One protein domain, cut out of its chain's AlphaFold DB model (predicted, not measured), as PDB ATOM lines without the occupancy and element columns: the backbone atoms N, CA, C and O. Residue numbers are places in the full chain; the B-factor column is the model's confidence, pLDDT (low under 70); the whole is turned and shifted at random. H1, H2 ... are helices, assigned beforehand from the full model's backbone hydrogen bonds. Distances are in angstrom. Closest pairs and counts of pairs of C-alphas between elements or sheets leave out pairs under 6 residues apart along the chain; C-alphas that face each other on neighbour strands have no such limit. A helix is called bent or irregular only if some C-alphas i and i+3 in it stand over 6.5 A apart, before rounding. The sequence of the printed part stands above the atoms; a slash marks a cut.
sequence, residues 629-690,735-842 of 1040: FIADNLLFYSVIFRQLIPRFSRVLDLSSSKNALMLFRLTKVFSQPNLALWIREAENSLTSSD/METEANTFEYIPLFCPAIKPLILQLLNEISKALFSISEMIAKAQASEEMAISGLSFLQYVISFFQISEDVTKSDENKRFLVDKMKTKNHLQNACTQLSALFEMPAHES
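This is residues 629 to 690 and 735 to 842 of the 1040 residues of the protein "Hypothetical protein" of Oppiella nova (UniProt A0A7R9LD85). This is a long rod built on two long helices, H5 and H7, that run side by side in opposite ways, with short H6 crossing the tip between them at one end. Toward the other end H3 packs on H7 and H2 packs on H5, and H4 with tiny H1 makes the far end of the rod. You will find 170 printed residues with seven named helices, H1 to H7 in chain order, and no named strand; the class is all helix. The whole is only just loose, close to extended, with a radius of gyration of the C-alphas of 22.8 A and spans of 81 by 34 by 29 A.

Find C-alpha 629 at (163.926, 155.485, 136.851), where H1, residues 629 to 632, begins. H2 follows as residues 634 to 650, 25.5 A long, with a kink of 27 degrees near residue 643; it is irregular, but only just, with C-alphas 643 and 646 6.7 A apart. H3 is residues 657 to 670, 20.2 A, and H4 is residues 675 to 690, 23.8 A. After the cut, look for C-alpha 750 at (151.852, 138.139, 151.097): there H5 begins and runs 53.7 A to residue 786, also only just irregular, with C-alphas 751 and 754 6.8 A apart. H6 is residues 791 to 798. H7, residues 803 to 834, runs 46.0 A and ends at C-alpha 834, (152.872, 138.100, 138.316).

Start at H5 and H7, which touch at a shallow tilt of 25 degrees, opposite ways; their closest C-alphas, of Leu 767 and Lys 821, are 6.1 A apart. H3 touches H7 at a shallow tilt of 28 degrees, the same way, closest at the C-alphas of Phe 664 and Ala 827, 4.9 A. H2 touches H5 with residues 642 to 649 alone, at a steep tilt of 49 degrees; the closest C-alphas, of Ser 649 and Leu 759, are 4.9 A apart. With residues 634 to 637 alone H2 touches H4, closest at the C-alphas of Leu 634 and Ala 682, 7.0 A. H1 touches H4, closest at the C-alphas of Ala 631 and Ala 682, 5.1 A. H6 touches no helix. In H3, H6 and H7 every O i to N i+4 pair is within hydrogen-bond range; in H2 9 of 13 are, in H4 10 of 12 and in H5 31 of 33, and H1 is too short for such a pair.

The C-alphas farthest apart, of Asp 690 and Phe 790, are 80.6 A apart. Residues 691 to 734 are not printed, and C-alphas 690 and 735 are 14.3 A apart across the cut. Residues 736 to 742, 785 to 791 and 797 to 803 stand free. Of the links printed whole, none is long. The mean pLDDT of the printed part is 76.1; look for values under 70 at residues 687 to 690, 736 to 737, 739 to 741, 780 to 809 and 838 to 842.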
ATOM      1  N   PHE A 629     165.221 154.803 136.942       85.25
ATOM      2  CA  PHE A 629     163.926 155.485 136.851       85.25
ATOM      3  C   PHE A 629     162.822 154.744 137.621       85.25
ATOM      4  O   PHE A 629     161.977 155.392 138.234       85.25
ATOM      5  N   ILE A 630     162.813 153.407 137.606       87.12
ATOM      6  CA  ILE A 630     161.853 152.596 138.370       87.12
ATOM      7  C   ILE A 630     162.097 152.739 139.877       87.12
ATOM      8  O   ILE A 630     161.135 152.950 140.614       87.12
ATOM      9  N   ALA A 631     163.357 152.700 140.320       84.19
ATOM     10  CA  ALA A 631     163.723 152.899 141.721       84.19
ATOM     11  C   ALA A 631     163.309 154.290 142.237       84.19
ATOM     12  O   ALA A 631     162.624 154.371 143.251       84.19
ATOM     13  N   ASP A 632     163.622 155.363 141.499       82.25
ATOM     14  CA  ASP A 632     163.258 156.747 141.858       82.25
ATOM     15  C   ASP A 632     161.735 156.998 141.872       82.25
ATOM     16  O   ASP A 632     161.262 157.966 142.475       82.25
ATOM     17  N   ASN A 633     160.954 156.150 141.192       87.00
ATOM     18  CA  ASN A 633     159.503 156.279 141.032       87.00
ATOM     19  C   ASN A 633     158.709 155.157 141.707       87.00
ATOM     20  O   ASN A 633     157.527 154.988 141.400       87.00
ATOM     21  N   LEU A 634     159.306 154.407 142.638       88.25
ATOM     22  CA  LEU A 634     158.743 153.167 143.180       88.25
ATOM     23  C   LEU A 634     157.273 153.287 143.636       88.25
ATOM     24  O   LEU A 634     156.460 152.401 143.357       88.25
ATOM     25  N   LEU A 635     156.889 154.409 144.261       88.31
ATOM     26  CA  LEU A 635     155.510 154.621 144.727       88.31
ATOM     27  C   LEU A 635     154.471 154.651 143.585       88.31
ATOM     28  O   LEU A 635     153.329 154.233 143.784       88.31
ATOM     29  N   PHE A 636     154.847 155.095 142.378       89.69
ATOM     30  CA  PHE A 636     153.964 155.050 141.208       89.69
ATOM     31  C   PHE A 636     153.680 153.616 140.744       89.69
ATOM     32  O   PHE A 636     152.613 153.383 140.180       89.69
ATOM     33  N   TYR A 637     154.597 152.671 140.977       90.31
ATOM     34  CA  TYR A 637     154.418 151.268 140.605       90.31
ATOM     35  C   TYR A 637     153.632 150.505 141.677       90.31
ATOM     36  O   TYR A 637     152.640 149.863 141.346       90.31
ATOM     37  N   SER A 638     154.016 150.599 142.956       88.88
ATOM     38  CA  SER A 638     153.407 149.781 144.016       88.88
ATOM     39  C   SER A 638     152.160 150.399 144.657       88.88
ATOM     40  O   SER A 638     151.141 149.722 144.813       88.88
ATOM     41  N   VAL A 639     152.192 151.687 145.022       87.75
ATOM     42  CA  VAL A 639     151.114 152.320 145.808       87.75
ATOM     43  C   VAL A 639     149.885 152.580 144.943       87.75
ATOM     44  O   VAL A 639     148.770 152.271 145.363       87.75
ATOM     45  N   ILE A 640     150.074 153.079 143.717       89.50
ATOM     46  CA  ILE A 640     148.959 153.324 142.790       89.50
ATOM     47  C   ILE A 640     148.336 151.997 142.322       89.50
ATOM     48  O   ILE A 640     147.112 151.881 142.325       89.50
ATOM     49  N   PHE A 641     149.131 150.958 142.031       90.19
ATOM     50  CA  PHE A 641     148.592 149.624 141.724       90.19
ATOM     51  C   PHE A 641     147.766 149.070 142.896       90.19
ATOM     52  O   PHE A 641     146.626 148.648 142.704       90.19
ATOM     53  N   ARG A 642     148.281 149.151 144.131       88.62
ATOM     54  CA  ARG A 642     147.554 148.750 145.351       88.62
ATOM     55  C   ARG A 642     146.245 149.530 145.549       88.62
ATOM     56  O   ARG A 642     145.261 148.946 145.991       88.62
ATOM     57  N   GLN A 643     146.205 150.814 145.186       86.81
ATOM     58  CA  GLN A 643     144.991 151.643 145.213       86.81
ATOM     59  C   GLN A 643     143.976 151.264 144.113       86.81
ATOM     60  O   GLN A 643     142.777 151.472 144.295       86.81
ATOM     61  N   LEU A 644     144.426 150.684 142.996       87.88
ATOM     62  CA  LEU A 644     143.559 150.252 141.894       87.88
ATOM     63  C   LEU A 644     142.815 148.940 142.171       87.88
ATOM     64  O   LEU A 644     141.658 148.829 141.763       87.88
ATOM     65  N   ILE A 645     143.436 147.971 142.861       86.31
ATOM     66  CA  ILE A 645     142.846 146.630 143.072       86.31
ATOM     67  C   ILE A 645     141.407 146.720 143.629       86.31
ATOM     68  O   ILE A 645     140.509 146.176 142.989       86.31
ATOM     69  N   PRO A 646     141.108 147.461 144.722       84.75
ATOM     70  CA  PRO A 646     139.750 147.500 145.270       84.75
ATOM     71  C   PRO A 646     138.710 148.116 144.324       84.75
ATOM     72  O   PRO A 646     137.538 147.759 144.420       84.75
ATOM     73  N   ARG A 647     139.106 149.012 143.404       84.50
ATOM     74  CA  ARG A 647     138.181 149.615 142.426       84.50
ATOM     75  C   ARG A 647     137.795 148.604 141.344       84.50
ATOM     76  O   ARG A 647     136.611 148.471 141.041       84.50
ATOM     77  N   PHE A 648     138.760 147.832 140.839       84.31
ATOM     78  CA  PHE A 648     138.489 146.729 139.909       84.31
ATOM     79  C   PHE A 648     137.730 145.560 140.566       84.31
ATOM     80  O   PHE A 648     136.892 144.963 139.904       84.31
ATOM     81  N   SER A 649     137.955 145.263 141.853       80.38
ATOM     82  CA  SER A 649     137.282 144.146 142.548       80.38
ATOM     83  C   SER A 649     135.916 144.475 143.171       80.38
ATOM     84  O   SER A 649     135.280 143.568 143.703       80.38
ATOM     85  N   ARG A 650     135.497 145.751 143.248       75.00
ATOM     86  CA  ARG A 650     134.287 146.152 144.014       75.00
ATOM     87  C   ARG A 650     133.409 147.227 143.375       75.00
ATOM     88  O   ARG A 650     132.297 147.425 143.854       75.00
ATOM     89  N   VAL A 651     133.895 147.945 142.360       73.62
ATOM     90  CA  VAL A 651     133.193 149.110 141.776       73.62
ATOM     91  C   VAL A 651     132.965 148.941 140.273       73.62
ATOM     92  O   VAL A 651     131.897 149.275 139.768       73.62
ATOM     93  N   LEU A 652     133.947 148.396 139.548       77.81
ATOM     94  CA  LEU A 652     133.881 148.224 138.097       77.81
ATOM     95  C   LEU A 652     133.312 146.853 137.708       77.81
ATOM     96  O   LEU A 652     133.929 145.827 137.979       77.81
ATOM     97  N   ASP A 653     132.192 146.830 136.981       78.75
ATOM     98  CA  ASP A 653     131.724 145.609 136.311       78.75
ATOM     99  C   ASP A 653     132.704 145.194 135.201       78.75
ATOM    100  O   ASP A 653     132.851 145.885 134.187       78.75
ATOM    101  N   LEU A 654     133.363 144.051 135.381       84.56
ATOM    102  CA  LEU A 654     134.305 143.484 134.414       84.56
ATOM    103  C   LEU A 654     133.608 142.846 133.196       84.56
ATOM    104  O   LEU A 654     134.266 142.592 132.190       84.56
ATOM    105  N   SER A 655     132.280 142.665 133.226       82.31
ATOM    106  CA  SER A 655     131.472 142.181 132.089       82.31
ATOM    107  C   SER A 655     131.386 143.192 130.927       82.31
ATOM    108  O   SER A 655     130.902 142.868 129.832       82.31
ATOM    109  N   SER A 656     131.847 144.427 131.158       84.31
ATOM    110  CA  SER A 656     131.937 145.519 130.187       84.31
ATOM    111  C   SER A 656     133.277 145.524 129.441       84.31
ATOM    112  O   SER A 656     134.341 145.601 130.058       84.31
ATOM    113  N   SER A 657     133.229 145.551 128.103       83.25
ATOM    114  CA  SER A 657     134.404 145.620 127.212       83.25
ATOM    115  C   SER A 657     135.355 146.774 127.560       83.25
ATOM    116  O   SER A 657     136.570 146.581 127.657       83.25
ATOM    117  N   LYS A 658     134.806 147.960 127.878       81.50
ATOM    118  CA  LYS A 658     135.590 149.132 128.315       81.50
ATOM    119  C   LYS A 658     136.406 148.837 129.587       81.50
ATOM    120  O   LYS A 658     137.562 149.255 129.671       81.50
ATOM    121  N   ASN A 659     135.843 148.090 130.540       86.38
ATOM    122  CA  ASN A 659     136.470 147.784 131.832       86.38
ATOM    123  C   ASN A 659     137.455 146.609 131.735       86.38
ATOM    124  O   ASN A 659     138.572 146.708 132.244       86.38
ATOM    125  N   ALA A 660     137.097 145.549 131.005       85.12
ATOM    126  CA  ALA A 660     138.002 144.444 130.689       85.12
ATOM    127  C   ALA A 660     139.260 144.928 129.944       85.12
ATOM    128  O   ALA A 660     140.373 144.530 130.283       85.12
ATOM    129  N   LEU A 661     139.109 145.847 128.980       84.44
ATOM    130  CA  LEU A 661     140.234 146.459 128.267       84.44
ATOM    131  C   LEU A 661     141.121 147.315 129.186       84.44
ATOM    132  O   LEU A 661     142.338 147.332 129.002       84.44
ATOM    133  N   MET A 662     140.547 148.022 130.167       85.75
ATOM    134  CA  MET A 662     141.324 148.756 131.175       85.75
ATOM    135  C   MET A 662     142.172 147.809 132.032       85.75
ATOM    136  O   MET A 662     143.368 148.047 132.196       85.75
ATOM    137  N   LEU A 663     141.573 146.721 132.523       88.69
ATOM    138  CA  LEU A 663     142.265 145.722 133.334       88.69
ATOM    139  C   LEU A 663     143.361 145.001 132.530       88.69
ATOM    140  O   LEU A 663     144.499 144.948 132.980       88.69
ATOM    141  N   PHE A 664     143.069 144.561 131.303       87.94
ATOM    142  CA  PHE A 664     144.061 143.960 130.399       87.94
ATOM    143  C   PHE A 664     145.219 144.913 130.051       87.94
ATOM    144  O   PHE A 664     146.366 144.485 129.923       87.94
ATOM    145  N   ARG A 665     144.953 146.221 129.903       86.31
ATOM    146  CA  ARG A 665     146.016 147.222 129.700       86.31
ATOM    147  C   ARG A 665     146.905 147.355 130.932       86.31
ATOM    148  O   ARG A 665     148.116 147.424 130.768       86.31
ATOM    149  N   LEU A 666     146.328 147.359 132.133       90.12
ATOM    150  CA  LEU A 666     147.072 147.359 133.392       90.12
ATOM    151  C   LEU A 666     147.962 146.111 133.515       90.12
ATOM    152  O   LEU A 666     149.176 146.235 133.688       90.12
ATOM    153  N   THR A 667     147.391 144.915 133.363       88.19
ATOM    154  CA  THR A 667     148.133 143.656 133.517       88.19
ATOM    155  C   THR A 667     149.219 143.497 132.453       88.19
ATOM    156  O   THR A 667     150.353 143.179 132.806       88.19
ATOM    157  N   LYS A 668     148.954 143.842 131.178       87.12
ATOM    158  CA  LYS A 668     149.972 143.764 130.111       87.12
ATOM    159  C   LYS A 668     151.195 144.654 130.388       87.12
ATOM    160  O   LYS A 668     152.286 144.330 129.924       87.12
ATOM    161  N   VAL A 669     151.050 145.758 131.125       87.31
ATOM    162  CA  VAL A 669     152.201 146.594 131.513       87.31
ATOM    163  C   VAL A 669     153.032 145.924 132.602       87.31
ATOM    164  O   VAL A 669     154.248 145.848 132.462       87.31
ATOM    165  N   PHE A 670     152.404 145.399 133.652       87.62
ATOM    166  CA  PHE A 670     153.130 144.795 134.775       87.62
ATOM    167  C   PHE A 670     153.719 143.412 134.449       87.62
ATOM    168  O   PHE A 670     154.718 143.025 135.047       87.62
ATOM    169  N   SER A 671     153.175 142.709 133.449       86.31
ATOM    170  CA  SER A 671     153.737 141.466 132.899       86.31
ATOM    171  C   SER A 671     154.783 141.675 131.788       86.31
ATOM    172  O   SER A 671     155.119 140.718 131.092       86.31
ATOM    173  N   GLN A 672     155.310 142.890 131.585       84.88
ATOM    174  CA  GLN A 672     156.496 143.060 130.734       84.88
ATOM    175  C   GLN A 672     157.734 142.417 131.397       84.88
ATOM    176  O   GLN A 672     157.857 142.460 132.625       84.88
ATOM    177  N   PRO A 673     158.667 141.831 130.615       78.81
ATOM    178  CA  PRO A 673     159.860 141.190 131.165       78.81
ATOM    179  C   PRO A 673     160.695 142.179 131.984       78.81
ATOM    180  O   PRO A 673     160.673 143.384 131.735       78.81
ATOM    181  N   ASN A 674     161.427 141.654 132.969       83.25
ATOM    182  CA  ASN A 674     162.282 142.375 133.921       83.25
ATOM    183  C   ASN A 674     161.579 143.375 134.865       83.25
ATOM    184  O   ASN A 674     162.058 143.561 135.983       83.25
ATOM    185  N   LEU A 675     160.433 143.963 134.502       86.88
ATOM    186  CA  LEU A 675     159.779 145.014 135.297       86.88
ATOM    187  C   LEU A 675     159.431 144.558 136.722       86.88
ATOM    188  O   LEU A 675     159.778 145.239 137.685       86.88
ATOM    189  N   ALA A 676     158.801 143.390 136.871       86.00
ATOM    190  CA  ALA A 676     158.470 142.841 138.187       86.00
ATOM    191  C   ALA A 676     159.722 142.571 139.047       86.00
ATOM    192  O   ALA A 676     159.688 142.785 140.258       86.00
ATOM    193  N   LEU A 677     160.838 142.161 138.431       85.69
ATOM    194  CA  LEU A 677     162.110 141.933 139.124       85.69
ATOM    195  C   LEU A 677     162.733 143.252 139.597       85.69
ATOM    196  O   LEU A 677     163.152 143.343 140.746       85.69
ATOM    197  N   TRP A 678     162.744 144.289 138.756       86.06
ATOM    198  CA  TRP A 678     163.292 145.602 139.117       86.06
ATOM    199  C   TRP A 678     162.435 146.339 140.154       86.06
ATOM    200  O   TRP A 678     162.988 147.044 140.995       86.06
ATOM    201  N   ILE A 679     161.111 146.129 140.167       87.62
ATOM    202  CA  ILE A 679     160.253 146.587 141.272       87.62
ATOM    203  C   ILE A 679     160.637 145.852 142.565       87.62
ATOM    204  O   ILE A 679     160.936 146.518 143.549       87.62
ATOM    205  N   ARG A 680     160.718 144.510 142.569       86.38
ATOM    206  CA  ARG A 680     161.144 143.734 143.757       86.38
ATOM    207  C   ARG A 680     162.526 144.158 144.267       86.38
ATOM    208  O   ARG A 680     162.727 144.265 145.471       86.38
ATOM    209  N   GLU A 681     163.473 144.441 143.375       85.44
ATOM    210  CA  GLU A 681     164.815 144.901 143.745       85.44
ATOM    211  C   GLU A 681     164.805 146.309 144.372       85.44
ATOM    212  O   GLU A 681     165.493 146.548 145.367       85.44
ATOM    213  N   ALA A 682     163.983 147.228 143.854       84.00
ATOM    214  CA  ALA A 682     163.779 148.547 144.451       84.00
ATOM    215  C   ALA A 682     163.058 148.466 145.814       84.00
ATOM    216  O   ALA A 682     163.447 149.163 146.751       84.00
ATOM    217  N   GLU A 683     162.065 147.581 145.958       87.12
ATOM    218  CA  GLU A 683     161.385 147.312 147.235       87.12
ATOM    219  C   GLU A 683     162.358 146.751 148.279       87.12
ATOM    220  O   GLU A 683     162.415 147.267 149.395       87.12
ATOM    221  N   ASN A 684     163.186 145.773 147.900       84.06
ATOM    222  CA  ASN A 684     164.229 145.214 148.763       84.06
ATOM    223  C   ASN A 684     165.287 146.258 149.152       84.06
ATOM    224  O   ASN A 684     165.770 146.247 150.282       84.06
ATOM    225  N   SER A 685     165.643 147.172 148.246       78.88
ATOM    226  CA  SER A 685     166.597 148.257 148.529       78.88
ATOM    227  C   SER A 685     166.045 149.245 149.566       78.88
ATOM    228  O   SER A 685     166.773 149.686 150.459       78.88
ATOM    229  N   LEU A 686     164.745 149.554 149.487       77.38
ATOM    230  CA  LEU A 686     164.062 150.417 150.449       77.38
ATOM    231  C   LEU A 686     163.970 149.756 151.837       77.38
ATOM    232  O   LEU A 686     164.333 150.385 152.824       77.38
ATOM    233  N   THR A 687     163.557 148.488 151.921       69.81
ATOM    234  CA  THR A 687     163.345 147.788 153.207       69.81
ATOM    235  C   THR A 687     164.635 147.309 153.883       69.81
ATOM    236  O   THR A 687     164.726 147.305 155.114       69.81
ATOM    237  N   SER A 688     165.670 146.953 153.115       60.97
ATOM    238  CA  SER A 688     166.974 146.564 153.682       60.97
ATOM    239  C   SER A 688     167.634 147.724 154.431       60.97
ATOM    240  O   SER A 688     168.277 147.505 155.457       60.97
ATOM    241  N   SER A 689     167.422 148.957 153.953       52.88
ATOM    242  CA  SER A 689     167.983 150.184 154.535       52.88
ATOM    243  C   SER A 689     167.548 150.409 155.990       52.88
ATOM    244  O   SER A 689     168.369 150.815 156.812       52.88
ATOM    245  N   ASP A 690     166.295 150.087 156.329       48.34
ATOM    246  CA  ASP A 690     165.771 150.195 157.699       48.34
ATOM    247  C   ASP A 690     166.220 149.023 158.598       48.34
ATOM    248  O   ASP A 690     166.319 149.162 159.818       48.34
ATOM    249  N   MET A 735     158.117 159.876 149.377       72.31
ATOM    250  CA  MET A 735     157.510 159.498 150.662       72.31
ATOM    251  C   MET A 735     157.252 160.710 151.574       72.31
ATOM    252  O   MET A 735     156.408 160.646 152.458       72.31
ATOM    253  N   GLU A 736     157.893 161.851 151.298       69.12
ATOM    254  CA  GLU A 736     157.581 163.155 151.906       69.12
ATOM    255  C   GLU A 736     156.204 163.717 151.497       69.12
ATOM    256  O   GLU A 736     155.720 164.659 152.120       69.12
ATOM    257  N   THR A 737     155.590 163.191 150.428       65.88
ATOM    258  CA  THR A 737     154.271 163.645 149.940       65.88
ATOM    259  C   THR A 737     153.098 162.901 150.580       65.88
ATOM    260  O   THR A 737     151.956 163.344 150.475       65.88
ATOM    261  N   GLU A 738     153.378 161.781 151.246       74.44
ATOM    262  CA  GLU A 738     152.398 160.994 151.986       74.44
ATOM    263  C   GLU A 738     152.217 161.541 153.415       74.44
ATOM    264  O   GLU A 738     153.008 162.343 153.915       74.44
ATOM    265  N   ALA A 739     151.154 161.123 154.102       61.81
ATOM    266  CA  ALA A 739     150.925 161.536 155.486       61.81
ATOM    267  C   ALA A 739     151.960 160.928 156.452       61.81
ATOM    268  O   ALA A 739     152.432 159.817 156.246       61.81
ATOM    269  N   ASN A 740     152.222 161.592 157.586       57.38
ATOM    270  CA  ASN A 740     153.126 161.100 158.644       57.38
ATOM    271  C   ASN A 740     152.730 159.736 159.262       57.38
ATOM    272  O   ASN A 740     153.456 159.223 160.107       57.38
ATOM    273  N   THR A 741     151.572 159.184 158.891       58.50
ATOM    274  CA  THR A 741     151.059 157.860 159.280       58.50
ATOM    275  C   THR A 741     151.119 156.840 158.132       58.50
ATOM    276  O   THR A 741     150.471 155.800 158.207       58.50
ATOM    277  N   PHE A 742     151.802 157.155 157.028       72.38
ATOM    278  CA  PHE A 742     151.948 156.270 155.877       72.38
ATOM    279  C   PHE A 742     153.103 155.292 156.090       72.38
ATOM    280  O   PHE A 742     154.260 155.692 156.206       72.38
ATOM    281  N   GLU A 743     152.774 154.005 156.078       74.81
ATOM    282  CA  GLU A 743     153.734 152.907 156.061       74.81
ATOM    283  C   GLU A 743     153.824 152.320 154.644       74.81
ATOM    284  O   GLU A 743     152.810 152.102 153.962       74.81
ATOM    285  N   TYR A 744     155.048 152.076 154.177       81.44
ATOM    286  CA  TYR A 744     155.270 151.471 152.873       81.44
ATOM    287  C   TYR A 744     155.054 149.955 152.942       81.44
ATOM    288  O   TYR A 744     155.767 149.250 153.645       81.44
ATOM    289  N   ILE A 745     154.097 149.447 152.161       81.56
ATOM    290  CA  ILE A 745     153.847 148.008 152.016       81.56
ATOM    291  C   ILE A 745     154.286 147.592 150.603       81.56
ATOM    292  O   ILE A 745     153.678 148.091 149.645       81.56
ATOM    293  N   PRO A 746     155.293 146.703 150.461       84.00
ATOM    294  CA  PRO A 746     155.743 146.169 149.175       84.00
ATOM    295  C   PRO A 746     154.617 145.492 148.387       84.00
ATOM    296  O   PRO A 746     153.797 144.776 148.965       84.00
ATOM    297  N   LEU A 747     154.588 145.677 147.066       84.50
ATOM    298  CA  LEU A 747     153.558 145.161 146.160       84.50
ATOM    299  C   LEU A 747     153.477 143.630 146.177       84.50
ATOM    300  O   LEU A 747     152.386 143.069 146.095       84.50
ATOM    301  N   PHE A 748     154.622 142.958 146.310       83.88
ATOM    302  CA  PHE A 748     154.711 141.495 146.317       83.88
ATOM    303  C   PHE A 748     154.602 140.877 147.725       83.88
ATOM    304  O   PHE A 748     154.778 139.670 147.889       83.88
ATOM    305  N   CYS A 749     154.276 141.680 148.746       81.94
ATOM    306  CA  CYS A 749     154.042 141.207 150.111       81.94
ATOM    307  C   CYS A 749     152.862 140.206 150.171       81.94
ATOM    308  O   CYS A 749     151.818 140.461 149.557       81.94
ATOM    309  N   PRO A 750     152.946 139.108 150.954       77.00
ATOM    310  CA  PRO A 750     151.852 138.139 151.097       77.00
ATOM    311  C   PRO A 750     150.517 138.759 151.546       77.00
ATOM    312  O   PRO A 750     149.464 138.239 151.186       77.00
ATOM    313  N   ALA A 751     150.533 139.906 152.237       80.38
ATOM    314  CA  ALA A 751     149.329 140.648 152.622       80.38
ATOM    315  C   ALA A 751     148.477 141.146 151.431       80.38
ATOM    316  O   ALA A 751     147.290 141.425 151.603       80.38
ATOM    317  N   ILE A 752     149.045 141.248 150.222       83.06
ATOM    318  CA  ILE A 752     148.335 141.698 149.010       83.06
ATOM    319  C   ILE A 752     147.732 140.518 148.227       83.06
ATOM    320  O   ILE A 752     146.710 140.695 147.559       83.06
ATOM    321  N   LYS A 753     148.262 139.293 148.377       83.44
ATOM    322  CA  LYS A 753     147.717 138.076 147.741       83.44
ATOM    323  C   LYS A 753     146.197 137.870 147.947       83.44
ATOM    324  O   LYS A 753     145.536 137.592 146.947       83.44
ATOM    325  N   PRO A 754     145.577 138.070 149.134       84.38
ATOM    326  CA  PRO A 754     144.117 137.949 149.276       84.38
ATOM    327  C   PRO A 754     143.312 138.998 148.486       84.38
ATOM    328  O   PRO A 754     142.198 138.707 148.053       84.38
ATOM    329  N   LEU A 755     143.857 140.196 148.238       84.00
ATOM    330  CA  LEU A 755     143.199 141.206 147.394       84.00
ATOM    331  C   LEU A 755     143.258 140.819 145.908       84.00
ATOM    332  O   LEU A 755     142.294 141.041 145.174       84.00
ATOM    333  N   ILE A 756     144.360 140.193 145.476       86.31
ATOM    334  CA  ILE A 756     144.501 139.627 144.128       86.31
ATOM    335  C   ILE A 756     143.581 138.412 143.943       86.31
ATOM    336  O   ILE A 756     142.926 138.315 142.909       86.31
ATOM    337  N   LEU A 757     143.430 137.545 144.951       85.50
ATOM    338  CA  LEU A 757     142.436 136.461 144.932       85.50
ATOM    339  C   LEU A 757     140.998 136.997 144.835       85.50
ATOM    340  O   LEU A 757     140.212 136.472 144.047       85.50
ATOM    341  N   GLN A 758     140.655 138.077 145.556       87.19
ATOM    342  CA  GLN A 758     139.351 138.733 145.383       87.19
ATOM    343  C   GLN A 758     139.163 139.214 143.932       87.19
ATOM    344  O   GLN A 758     138.098 139.006 143.358       87.19
ATOM    345  N   LEU A 759     140.187 139.821 143.319       87.44
ATOM    346  CA  LEU A 759     140.131 140.265 141.922       87.44
ATOM    347  C   LEU A 759     139.969 139.093 140.933       87.44
ATOM    348  O   LEU A 759     139.133 139.172 140.037       87.44
ATOM    349  N   LEU A 760     140.719 138.000 141.106       87.75
ATOM    350  CA  LEU A 760     140.640 136.811 140.245       87.75
ATOM    351  C   LEU A 760     139.257 136.140 140.299       87.75
ATOM    352  O   LEU A 760     138.754 135.700 139.267       87.75
ATOM    353  N   ASN A 761     138.604 136.142 141.465       87.44
ATOM    354  CA  ASN A 761     137.239 135.638 141.634       87.44
ATOM    355  C   ASN A 761     136.192 136.512 140.904       87.44
ATOM    356  O   ASN A 761     135.272 135.990 140.281       87.44
ATOM    357  N   GLU A 762     136.337 137.842 140.891       86.44
ATOM    358  CA  GLU A 762     135.453 138.685 140.065       86.44
ATOM    359  C   GLU A 762     135.739 138.536 138.555       86.44
ATOM    360  O   GLU A 762     134.807 138.565 137.748       86.44
ATOM    361  N   ILE A 763     136.996 138.294 138.154       88.19
ATOM    362  CA  ILE A 763     137.346 137.976 136.757       88.19
ATOM    363  C   ILE A 763     136.693 136.656 136.315       88.19
ATOM    364  O   ILE A 763     136.130 136.603 135.220       88.19
ATOM    365  N   SER A 764     136.720 135.598 137.136       86.38
ATOM    366  CA  SER A 764     136.130 134.299 136.772       86.38
ATOM    367  C   SER A 764     134.599 134.358 136.672       86.38
ATOM    368  O   SER A 764     134.035 133.852 135.699       86.38
ATOM    369  N   LYS A 765     133.919 135.073 137.581       87.56
ATOM    370  CA  LYS A 765     132.472 135.359 137.476       87.56
ATOM    371  C   LYS A 765     132.122 136.122 136.196       87.56
ATOM    372  O   LYS A 765     131.163 135.763 135.510       87.56
ATOM    373  N   ALA A 766     132.899 137.150 135.847       87.69
ATOM    374  CA  ALA A 766     132.695 137.906 134.613       87.69
ATOM    375  C   ALA A 766     132.925 137.033 133.365       87.69
ATOM    376  O   ALA A 766     132.137 137.093 132.423       87.69
ATOM    377  N   LEU A 767     133.944 136.165 133.370       87.88
ATOM    378  CA  LEU A 767     134.208 135.203 132.292       87.88
ATOM    379  C   LEU A 767     133.080 134.177 132.109       87.88
ATOM    380  O   LEU A 767     132.741 133.856 130.966       87.88
ATOM    381  N   PHE A 768     132.479 133.698 133.203       86.88
ATOM    382  CA  PHE A 768     131.290 132.842 133.162       86.88
ATOM    383  C   PHE A 768     130.102 133.594 132.539       86.88
ATOM    384  O   PHE A 768     129.577 133.165 131.515       86.88
ATOM    385  N   SER A 769     129.768 134.773 133.074       86.44
ATOM    386  CA  SER A 769     128.691 135.654 132.588       86.44
ATOM    387  C   SER A 769     128.828 136.001 131.094       86.44
ATOM    388  O   SER A 769     127.869 135.907 130.327       86.44
ATOM    389  N   ILE A 770     130.038 136.337 130.633       87.62
ATOM    390  CA  ILE A 770     130.315 136.605 129.214       87.62
ATOM    391  C   ILE A 770     130.172 135.341 128.362       87.62
ATOM    392  O   ILE A 770     129.628 135.420 127.263       87.62
ATOM    393  N   SER A 771     130.621 134.182 128.847       87.31
ATOM    394  CA  SER A 771     130.474 132.920 128.110       87.31
ATOM    395  C   SER A 771     129.004 132.504 127.988       87.31
ATOM    396  O   SER A 771     128.587 132.076 126.917       87.31
ATOM    397  N   GLU A 772     128.199 132.720 129.033       87.31
ATOM    398  CA  GLU A 772     126.747 132.512 129.016       87.31
ATOM    399  C   GLU A 772     126.041 133.474 128.039       87.31
ATOM    400  O   GLU A 772     125.175 133.054 127.272       87.31
ATOM    401  N   MET A 773     126.436 134.755 128.009       82.38
ATOM    402  CA  MET A 773     125.924 135.735 127.036       82.38
ATOM    403  C   MET A 773     126.277 135.370 125.588       82.38
ATOM    404  O   MET A 773     125.428 135.507 124.709       82.38
ATOM    405  N   ILE A 774     127.502 134.894 125.334       84.56
ATOM    406  CA  ILE A 774     127.934 134.438 124.004       84.56
ATOM    407  C   ILE A 774     127.126 133.202 123.584       84.56
ATOM    408  O   ILE A 774     126.533 133.217 122.509       84.56
ATOM    409  N   ALA A 775     127.007 132.189 124.450       84.62
ATOM    410  CA  ALA A 775     126.240 130.977 124.160       84.62
ATOM    411  C   ALA A 775     124.755 131.274 123.878       84.62
ATOM    412  O   ALA A 775     124.186 130.733 122.934       84.62
ATOM    413  N   LYS A 776     124.131 132.187 124.637       83.06
ATOM    414  CA  LYS A 776     122.745 132.634 124.401       83.06
ATOM    415  C   LYS A 776     122.571 133.355 123.062       83.06
ATOM    416  O   LYS A 776     121.562 133.147 122.394       83.06
ATOM    417  N   ALA A 777     123.538 134.183 122.667       77.94
ATOM    418  CA  ALA A 777     123.512 134.869 121.379       77.94
ATOM    419  C   ALA A 777     123.712 133.886 120.208       77.94
ATOM    420  O   ALA A 777     122.927 133.915 119.262       77.94
ATOM    421  N   GLN A 778     124.668 132.957 120.307       77.44
ATOM    422  CA  GLN A 778     124.891 131.915 119.294       77.44
ATOM    423  C   GLN A 778     123.679 130.982 119.158       77.44
ATOM    424  O   GLN A 778     123.197 130.778 118.049       77.44
ATOM    425  N   ALA A 779     123.096 130.522 120.268       76.44
ATOM    426  CA  ALA A 779     121.876 129.712 120.243       76.44
ATOM    427  C   ALA A 779     120.680 130.449 119.607       76.44
ATOM    428  O   ALA A 779     119.816 129.814 119.006       76.44
ATOM    429  N   SER A 780     120.622 131.786 119.697       66.06
ATOM    430  CA  SER A 780     119.598 132.579 119.000       66.06
ATOM    431  C   SER A 780     119.832 132.675 117.486       66.06
ATOM    432  O   SER A 780     118.865 132.741 116.734       66.06
ATOM    433  N   GLU A 781     121.087 132.613 117.032       64.62
ATOM    434  CA  GLU A 781     121.451 132.558 115.611       64.62
ATOM    435  C   GLU A 781     121.201 131.148 115.041       64.62
ATOM    436  O   GLU A 781     120.551 131.006 114.010       64.62
ATOM    437  N   GLU A 782     121.576 130.089 115.764       61.59
ATOM    438  CA  GLU A 782     121.300 128.692 115.387       61.59
ATOM    439  C   GLU A 782     119.796 128.368 115.359       61.59
ATOM    440  O   GLU A 782     119.314 127.717 114.427       61.59
ATOM    441  N   MET A 783     119.021 128.860 116.332       55.72
ATOM    442  CA  MET A 783     117.559 128.717 116.346       55.72
ATOM    443  C   MET A 783     116.885 129.556 115.247       55.72
ATOM    444  O   MET A 783     115.854 129.148 114.712       55.72
ATOM    445  N   ALA A 784     117.485 130.686 114.858       52.28
ATOM    446  CA  ALA A 784     117.047 131.458 113.697       52.28
ATOM    447  C   ALA A 784     117.418 130.792 112.362       52.28
ATOM    448  O   ALA A 784     116.710 131.005 111.390       52.28
ATOM    449  N   ILE A 785     118.473 129.975 112.287       53.34
ATOM    450  CA  ILE A 785     118.865 129.256 111.059       53.34
ATOM    451  C   ILE A 785     118.068 127.953 110.887       53.34
ATOM    452  O   ILE A 785     117.643 127.622 109.781       53.34
ATOM    453  N   SER A 786     117.824 127.216 111.973       53.94
ATOM    454  CA  SER A 786     117.196 125.882 111.941       53.94
ATOM    455  C   SER A 786     115.670 125.872 111.752       53.94
ATOM    456  O   SER A 786     115.099 124.813 111.497       53.94
ATOM    457  N   GLY A 787     114.994 127.025 111.848       56.00
ATOM    458  CA  GLY A 787     113.527 127.118 111.815       56.00
ATOM    459  C   GLY A 787     112.876 127.562 110.493       56.00
ATOM    460  O   GLY A 787     111.661 127.760 110.476       56.00
ATOM    461  N   LEU A 788     113.632 127.800 109.410       45.78
ATOM    462  CA  LEU A 788     113.160 128.655 108.304       45.78
ATOM    463  C   LEU A 788     112.855 127.931 106.984       45.78
ATOM    464  O   LEU A 788     113.729 127.718 106.147       45.78
ATOM    465  N   SER A 789     111.570 127.681 106.726       53.09
ATOM    466  CA  SER A 789     111.060 127.236 105.424       53.09
ATOM    467  C   SER A 789     110.368 128.377 104.658       53.09
ATOM    468  O   SER A 789     109.234 128.743 104.954       53.09
ATOM    469  N   PHE A 790     111.045 128.914 103.632       51.88
ATOM    470  CA  PHE A 790     110.546 129.840 102.587       51.88
ATOM    471  C   PHE A 790     109.946 131.196 103.032       51.88
ATOM    472  O   PHE A 790     110.409 132.242 102.581       51.88
ATOM    473  N   LEU A 791     108.946 131.221 103.916       46.81
ATOM    474  CA  LEU A 791     108.203 132.425 104.312       46.81
ATOM    475  C   LEU A 791     109.103 133.522 104.897       46.81
ATOM    476  O   LEU A 791     108.902 134.695 104.594       46.81
ATOM    477  N   GLN A 792     110.135 133.156 105.664       51.53
ATOM    478  CA  GLN A 792     111.078 134.127 106.227       51.53
ATOM    479  C   GLN A 792     111.922 134.827 105.148       51.53
ATOM    480  O   GLN A 792     112.284 135.984 105.326       51.53
ATOM    481  N   TYR A 793     112.186 134.176 104.007       49.97
ATOM    482  CA  TYR A 793     112.882 134.806 102.880       49.97
ATOM    483  C   TYR A 793     112.007 135.901 102.252       49.97
ATOM    484  O   TYR A 793     112.470 137.022 102.054       49.97
ATOM    485  N   VAL A 794     110.713 135.622 102.059       51.03
ATOM    486  CA  VAL A 794     109.728 136.612 101.583       51.03
ATOM    487  C   VAL A 794     109.569 137.762 102.586       51.03
ATOM    488  O   VAL A 794     109.559 138.921 102.189       51.03
ATOM    489  N   ILE A 795     109.512 137.462 103.887       52.12
ATOM    490  CA  ILE A 795     109.446 138.474 104.953       52.12
ATOM    491  C   ILE A 795     110.712 139.350 104.959       52.12
ATOM    492  O   ILE A 795     110.597 140.573 104.927       52.12
ATOM    493  N   SER A 796     111.910 138.757 104.896       40.78
ATOM    494  CA  SER A 796     113.174 139.509 104.852       40.78
ATOM    495  C   SER A 796     113.313 140.385 103.603       40.78
ATOM    496  O   SER A 796     113.831 141.497 103.697       40.78
ATOM    497  N   PHE A 797     112.764 139.954 102.459       45.88
ATOM    498  CA  PHE A 797     112.723 140.740 101.222       45.88
ATOM    499  C   PHE A 797     111.873 142.018 101.362       45.88
ATOM    500  O   PHE A 797     112.148 143.016 100.701       45.88
ATOM    501  N   PHE A 798     110.895 142.034 102.274       42.28
ATOM    502  CA  PHE A 798     110.125 143.232 102.636       42.28
ATOM    503  C   PHE A 798     110.654 143.970 103.889       42.28
ATOM    504  O   PHE A 798     110.125 145.027 104.229       42.28
ATOM    505  N   GLN A 799     111.705 143.474 104.559       44.47
ATOM    506  CA  GLN A 799     112.310 144.068 105.771       44.47
ATOM    507  C   GLN A 799     113.776 144.523 105.584       44.47
ATOM    508  O   GLN A 799     114.511 144.704 106.558       44.47
ATOM    509  N   ILE A 800     114.189 144.756 104.333       41.47
ATOM    510  CA  ILE A 800     115.574 145.058 103.910       41.47
ATOM    511  C   ILE A 800     116.239 146.226 104.678       41.47
ATOM    512  O   ILE A 800     117.463 146.264 104.777       41.47
ATOM    513  N   SER A 801     115.477 147.155 105.266       41.72
ATOM    514  CA  SER A 801     116.019 148.298 106.019       41.72
ATOM    515  C   SER A 801     116.275 148.063 107.517       41.72
ATOM    516  O   SER A 801     117.010 148.853 108.108       41.72
ATOM    517  N   GLU A 802     115.690 147.038 108.152       40.22
ATOM    518  CA  GLU A 802     115.668 146.933 109.629       40.22
ATOM    519  C   GLU A 802     116.332 145.670 110.201       40.22
ATOM    520  O   GLU A 802     116.770 145.685 111.348       40.22
ATOM    521  N   ASP A 803     116.448 144.585 109.431       42.44
ATOM    522  CA  ASP A 803     117.099 143.350 109.912       42.44
ATOM    523  C   ASP A 803     118.568 143.231 109.473       42.44
ATOM    524  O   ASP A 803     119.364 142.572 110.148       42.44
ATOM    525  N   VAL A 804     118.975 143.952 108.418       48.97
ATOM    526  CA  VAL A 804     120.392 144.100 108.036       48.97
ATOM    527  C   VAL A 804     121.179 144.764 109.170       48.97
ATOM    528  O   VAL A 804     122.235 144.270 109.559       48.97
ATOM    529  N   THR A 805     120.634 145.829 109.766       48.19
ATOM    530  CA  THR A 805     121.242 146.526 110.909       48.19
ATOM    531  C   THR A 805     121.305 145.639 112.153       48.19
ATOM    532  O   THR A 805     122.365 145.557 112.765       48.19
ATOM    533  N   LYS A 806     120.236 144.905 112.492       51.75
ATOM    534  CA  LYS A 806     120.214 143.988 113.652       51.75
ATOM    535  C   LYS A 806     121.175 142.809 113.504       51.75
ATOM    536  O   LYS A 806     121.810 142.422 114.484       51.75
ATOM    537  N   SER A 807     121.310 142.239 112.301       55.97
ATOM    538  CA  SER A 807     122.291 141.175 112.045       55.97
ATOM    539  C   SER A 807     123.715 141.689 112.266       55.97
ATOM    540  O   SER A 807     124.509 141.046 112.954       55.97
ATOM    541  N   ASP A 808     124.017 142.885 111.755       60.09
ATOM    542  CA  ASP A 808     125.308 143.539 111.953       60.09
ATOM    543  C   ASP A 808     125.557 143.926 113.418       60.09
ATOM    544  O   ASP A 808     126.660 143.728 113.922       60.09
ATOM    545  N   GLU A 809     124.552 144.430 114.136       64.25
ATOM    546  CA  GLU A 809     124.653 144.762 115.562       64.25
ATOM    547  C   GLU A 809     124.889 143.523 116.433       64.25
ATOM    548  O   GLU A 809     125.791 143.547 117.273       64.25
ATOM    549  N   ASN A 810     124.184 142.413 116.188       71.00
ATOM    550  CA  ASN A 810     124.422 141.149 116.892       71.00
ATOM    551  C   ASN A 810     125.829 140.593 116.614       71.00
ATOM    552  O   ASN A 810     126.520 140.177 117.547       71.00
ATOM    553  N   LYS A 811     126.309 140.656 115.364       72.94
ATOM    554  CA  LYS A 811     127.685 140.263 115.004       72.94
ATOM    555  C   LYS A 811     128.727 141.159 115.678       72.94
ATOM    556  O   LYS A 811     129.705 140.658 116.233       72.94
ATOM    557  N   ARG A 812     128.509 142.479 115.704       72.88
ATOM    558  CA  ARG A 812     129.374 143.448 116.407       72.88
ATOM    559  C   ARG A 812     129.387 143.193 117.921       72.88
ATOM    560  O   ARG A 812     130.463 143.220 118.518       72.88
ATOM    561  N   PHE A 813     128.238 142.879 118.523       81.00
ATOM    562  CA  PHE A 813     128.104 142.508 119.936       81.00
ATOM    563  C   PHE A 813     128.851 141.208 120.269       81.00
ATOM    564  O   PHE A 813     129.644 141.189 121.209       81.00
ATOM    565  N   LEU A 814     128.669 140.147 119.474       81.19
ATOM    566  CA  LEU A 814     129.404 138.883 119.617       81.19
ATOM    567  C   LEU A 814     130.921 139.105 119.541       81.19
ATOM    568  O   LEU A 814     131.658 138.652 120.419       81.19
ATOM    569  N   VAL A 815     131.391 139.863 118.547       81.62
ATOM    570  CA  VAL A 815     132.815 140.189 118.370       81.62
ATOM    571  C   VAL A 815     133.373 141.011 119.541       81.62
ATOM    572  O   VAL A 815     134.502 140.762 119.971       81.62
ATOM    573  N   ASP A 816     132.621 141.968 120.091       82.62
ATOM    574  CA  ASP A 816     133.036 142.730 121.279       82.62
ATOM    575  C   ASP A 816     133.066 141.857 122.548       82.62
ATOM    576  O   ASP A 816     134.021 141.916 123.326       82.62
ATOM    577  N   LYS A 817     132.087 140.964 122.735       86.19
ATOM    578  CA  LYS A 817     132.064 140.030 123.872       86.19
ATOM    579  C   LYS A 817     133.158 138.966 123.788       86.19
ATOM    580  O   LYS A 817     133.783 138.684 124.809       86.19
ATOM    581  N   MET A 818     133.492 138.457 122.600       84.06
ATOM    582  CA  MET A 818     134.664 137.591 122.408       84.06
ATOM    583  C   MET A 818     135.978 138.329 122.715       84.06
ATOM    584  O   MET A 818     136.824 137.801 123.434       84.06
ATOM    585  N   LYS A 819     136.135 139.588 122.275       86.19
ATOM    586  CA  LYS A 819     137.289 140.426 122.663       86.19
ATOM    587  C   LYS A 819     137.348 140.650 124.177       86.19
ATOM    588  O   LYS A 819     138.420 140.526 124.765       86.19
ATOM    589  N   THR A 820     136.206 140.906 124.816       86.31
ATOM    590  CA  THR A 820     136.082 141.047 126.279       86.31
ATOM    591  C   THR A 820     136.557 139.778 126.996       86.31
ATOM    592  O   THR A 820     137.390 139.867 127.898       86.31
ATOM    593  N   LYS A 821     136.101 138.595 126.555       88.19
ATOM    594  CA  LYS A 821     136.534 137.289 127.080       88.19
ATOM    595  C   LYS A 821     138.051 137.109 126.964       88.19
ATOM    596  O   LYS A 821     138.705 136.851 127.972       88.19
ATOM    597  N   ASN A 822     138.621 137.356 125.786       88.75
ATOM    598  CA  ASN A 822     140.063 137.226 125.550       88.75
ATOM    599  C   ASN A 822     140.888 138.215 126.401       88.75
ATOM    600  O   ASN A 822     141.949 137.861 126.913       88.75
ATOM    601  N   HIS A 823     140.405 139.449 126.596       88.81
ATOM    602  CA  HIS A 823     141.048 140.430 127.477       88.81
ATOM    603  C   HIS A 823     141.055 139.977 128.944       88.81
ATOM    604  O   HIS A 823     142.092 140.087 129.598       88.81
ATOM    605  N   LEU A 824     139.947 139.426 129.448       89.19
ATOM    606  CA  LEU A 824     139.859 138.913 130.818       89.19
ATOM    607  C   LEU A 824     140.671 137.628 131.035       89.19
ATOM    608  O   LEU A 824     141.335 137.509 132.062       89.19
ATOM    609  N   GLN A 825     140.686 136.696 130.073       89.25
ATOM    610  CA  GLN A 825     141.535 135.496 130.144       89.25
ATOM    611  C   GLN A 825     143.021 135.873 130.198       89.25
ATOM    612  O   GLN A 825     143.745 135.387 131.066       89.25
ATOM    613  N   ASN A 826     143.458 136.804 129.343       88.31
ATOM    614  CA  ASN A 826     144.831 137.306 129.365       88.31
ATOM    615  C   ASN A 826     145.160 138.078 130.652       88.31
ATOM    616  O   ASN A 826     146.273 137.966 131.152       88.31
ATOM    617  N   ALA A 827     144.219 138.849 131.207       88.50
ATOM    618  CA  ALA A 827     144.421 139.527 132.488       88.50
ATOM    619  C   ALA A 827     144.544 138.534 133.658       88.50
ATOM    620  O   ALA A 827     145.371 138.732 134.545       88.50
ATOM    621  N   CYS A 828     143.765 137.446 133.636       87.50
ATOM    622  CA  CYS A 828     143.831 136.366 134.618       87.50
ATOM    623  C   CYS A 828     145.205 135.679 134.606       87.50
ATOM    624  O   CYS A 828     145.898 135.678 135.623       87.50
ATOM    625  N   THR A 829     145.655 135.175 133.449       87.75
ATOM    626  CA  THR A 829     146.958 134.491 133.333       87.75
ATOM    627  C   THR A 829     148.128 135.408 133.695       87.75
ATOM    628  O   THR A 829     149.050 134.987 134.393       87.75
ATOM    629  N   GLN A 830     148.063 136.684 133.300       86.75
ATOM    630  CA  GLN A 830     149.057 137.704 133.646       86.75
ATOM    631  C   GLN A 830     149.133 137.982 135.155       86.75
ATOM    632  O   GLN A 830     150.237 138.083 135.690       86.75
ATOM    633  N   LEU A 831     147.998 138.069 135.858       87.38
ATOM    634  CA  LEU A 831     147.965 138.255 137.315       87.38
ATOM    635  C   LEU A 831     148.455 137.014 138.072       87.38
ATOM    636  O   LEU A 831     149.263 137.151 138.991       87.38
ATOM    637  N   SER A 832     148.015 135.818 137.674       85.19
ATOM    638  CA  SER A 832     148.439 134.560 138.305       85.19
ATOM    639  C   SER A 832     149.950 134.340 138.191       85.19
ATOM    640  O   SER A 832     150.586 133.954 139.174       85.19
ATOM    641  N   ALA A 833     150.540 134.665 137.033       85.88
ATOM    642  CA  ALA A 833     151.987 134.629 136.827       85.88
ATOM    643  C   ALA A 833     152.731 135.717 137.628       85.88
ATOM    644  O   ALA A 833     153.741 135.427 138.263       85.88
ATOM    645  N   LEU A 834     152.228 136.959 137.644       85.38
ATOM    646  CA  LEU A 834     152.872 138.100 138.316       85.38
ATOM    647  C   LEU A 834     152.986 137.930 139.845       85.38
ATOM    648  O   LEU A 834     153.957 138.395 140.448       85.38
ATOM    649  N   PHE A 835     151.998 137.279 140.464       84.69
ATOM    650  CA  PHE A 835     151.919 137.078 141.916       84.69
ATOM    651  C   PHE A 835     152.276 135.657 142.382       84.69
ATOM    652  O   PHE A 835     152.149 135.371 143.576       84.69
ATOM    653  N   GLU A 836     152.741 134.789 141.475       79.88
ATOM    654  CA  GLU A 836     153.119 133.393 141.759       79.88
ATOM    655  C   GLU A 836     152.008 132.672 142.544       79.88
ATOM    656  O   GLU A 836     152.178 132.248 143.693       79.88
ATOM    657  N   MET A 837     150.817 132.640 141.942       73.56
ATOM    658  CA  MET A 837     149.628 132.001 142.508       73.56
ATOM    659  C   MET A 837     149.470 130.582 141.940       73.56
ATOM    660  O   MET A 837     149.702 130.385 140.747       73.56
ATOM    661  N   PRO A 838     149.078 129.582 142.754       57.41
ATOM    662  CA  PRO A 838     148.917 128.213 142.277       57.41
ATOM    663  C   PRO A 838     147.791 128.131 141.239       57.41
ATOM    664  O   PRO A 838     146.663 128.535 141.503       57.41
ATOM    665  N   ALA A 839     148.080 127.562 140.066       50.53
ATOM    666  CA  ALA A 839     147.131 127.482 138.950       50.53
ATOM    667  C   ALA A 839     145.894 126.593 139.222       50.53
ATOM    668  O   ALA A 839     144.931 126.625 138.458       50.53
ATOM    669  N   HIS A 840     145.910 125.810 140.304       43.91
ATOM    670  CA  HIS A 840     145.132 124.576 140.445       43.91
ATOM    671  C   HIS A 840     143.621 124.751 140.712       43.91
ATOM    672  O   HIS A 840     142.881 123.768 140.658       43.91
ATOM    673  N   GLU A 841     143.147 125.974 140.964       41.41
ATOM    674  CA  GLU A 841     141.709 126.290 141.066       41.41
ATOM    675  C   GLU A 841     141.085 126.730 139.723       41.41
ATOM    676  O   GLU A 841     139.864 126.818 139.615       41.41
ATOM    677  N   SER A 842     141.896 126.980 138.684       41.78
ATOM    678  CA  SER A 842     141.423 127.503 137.387       41.78
ATOM    679  C   SER A 842     140.600 126.483 136.594       41.78
ATOM    680  O   SER A 842     139.586 126.826 135.986       41.78
TER     681      SER A 842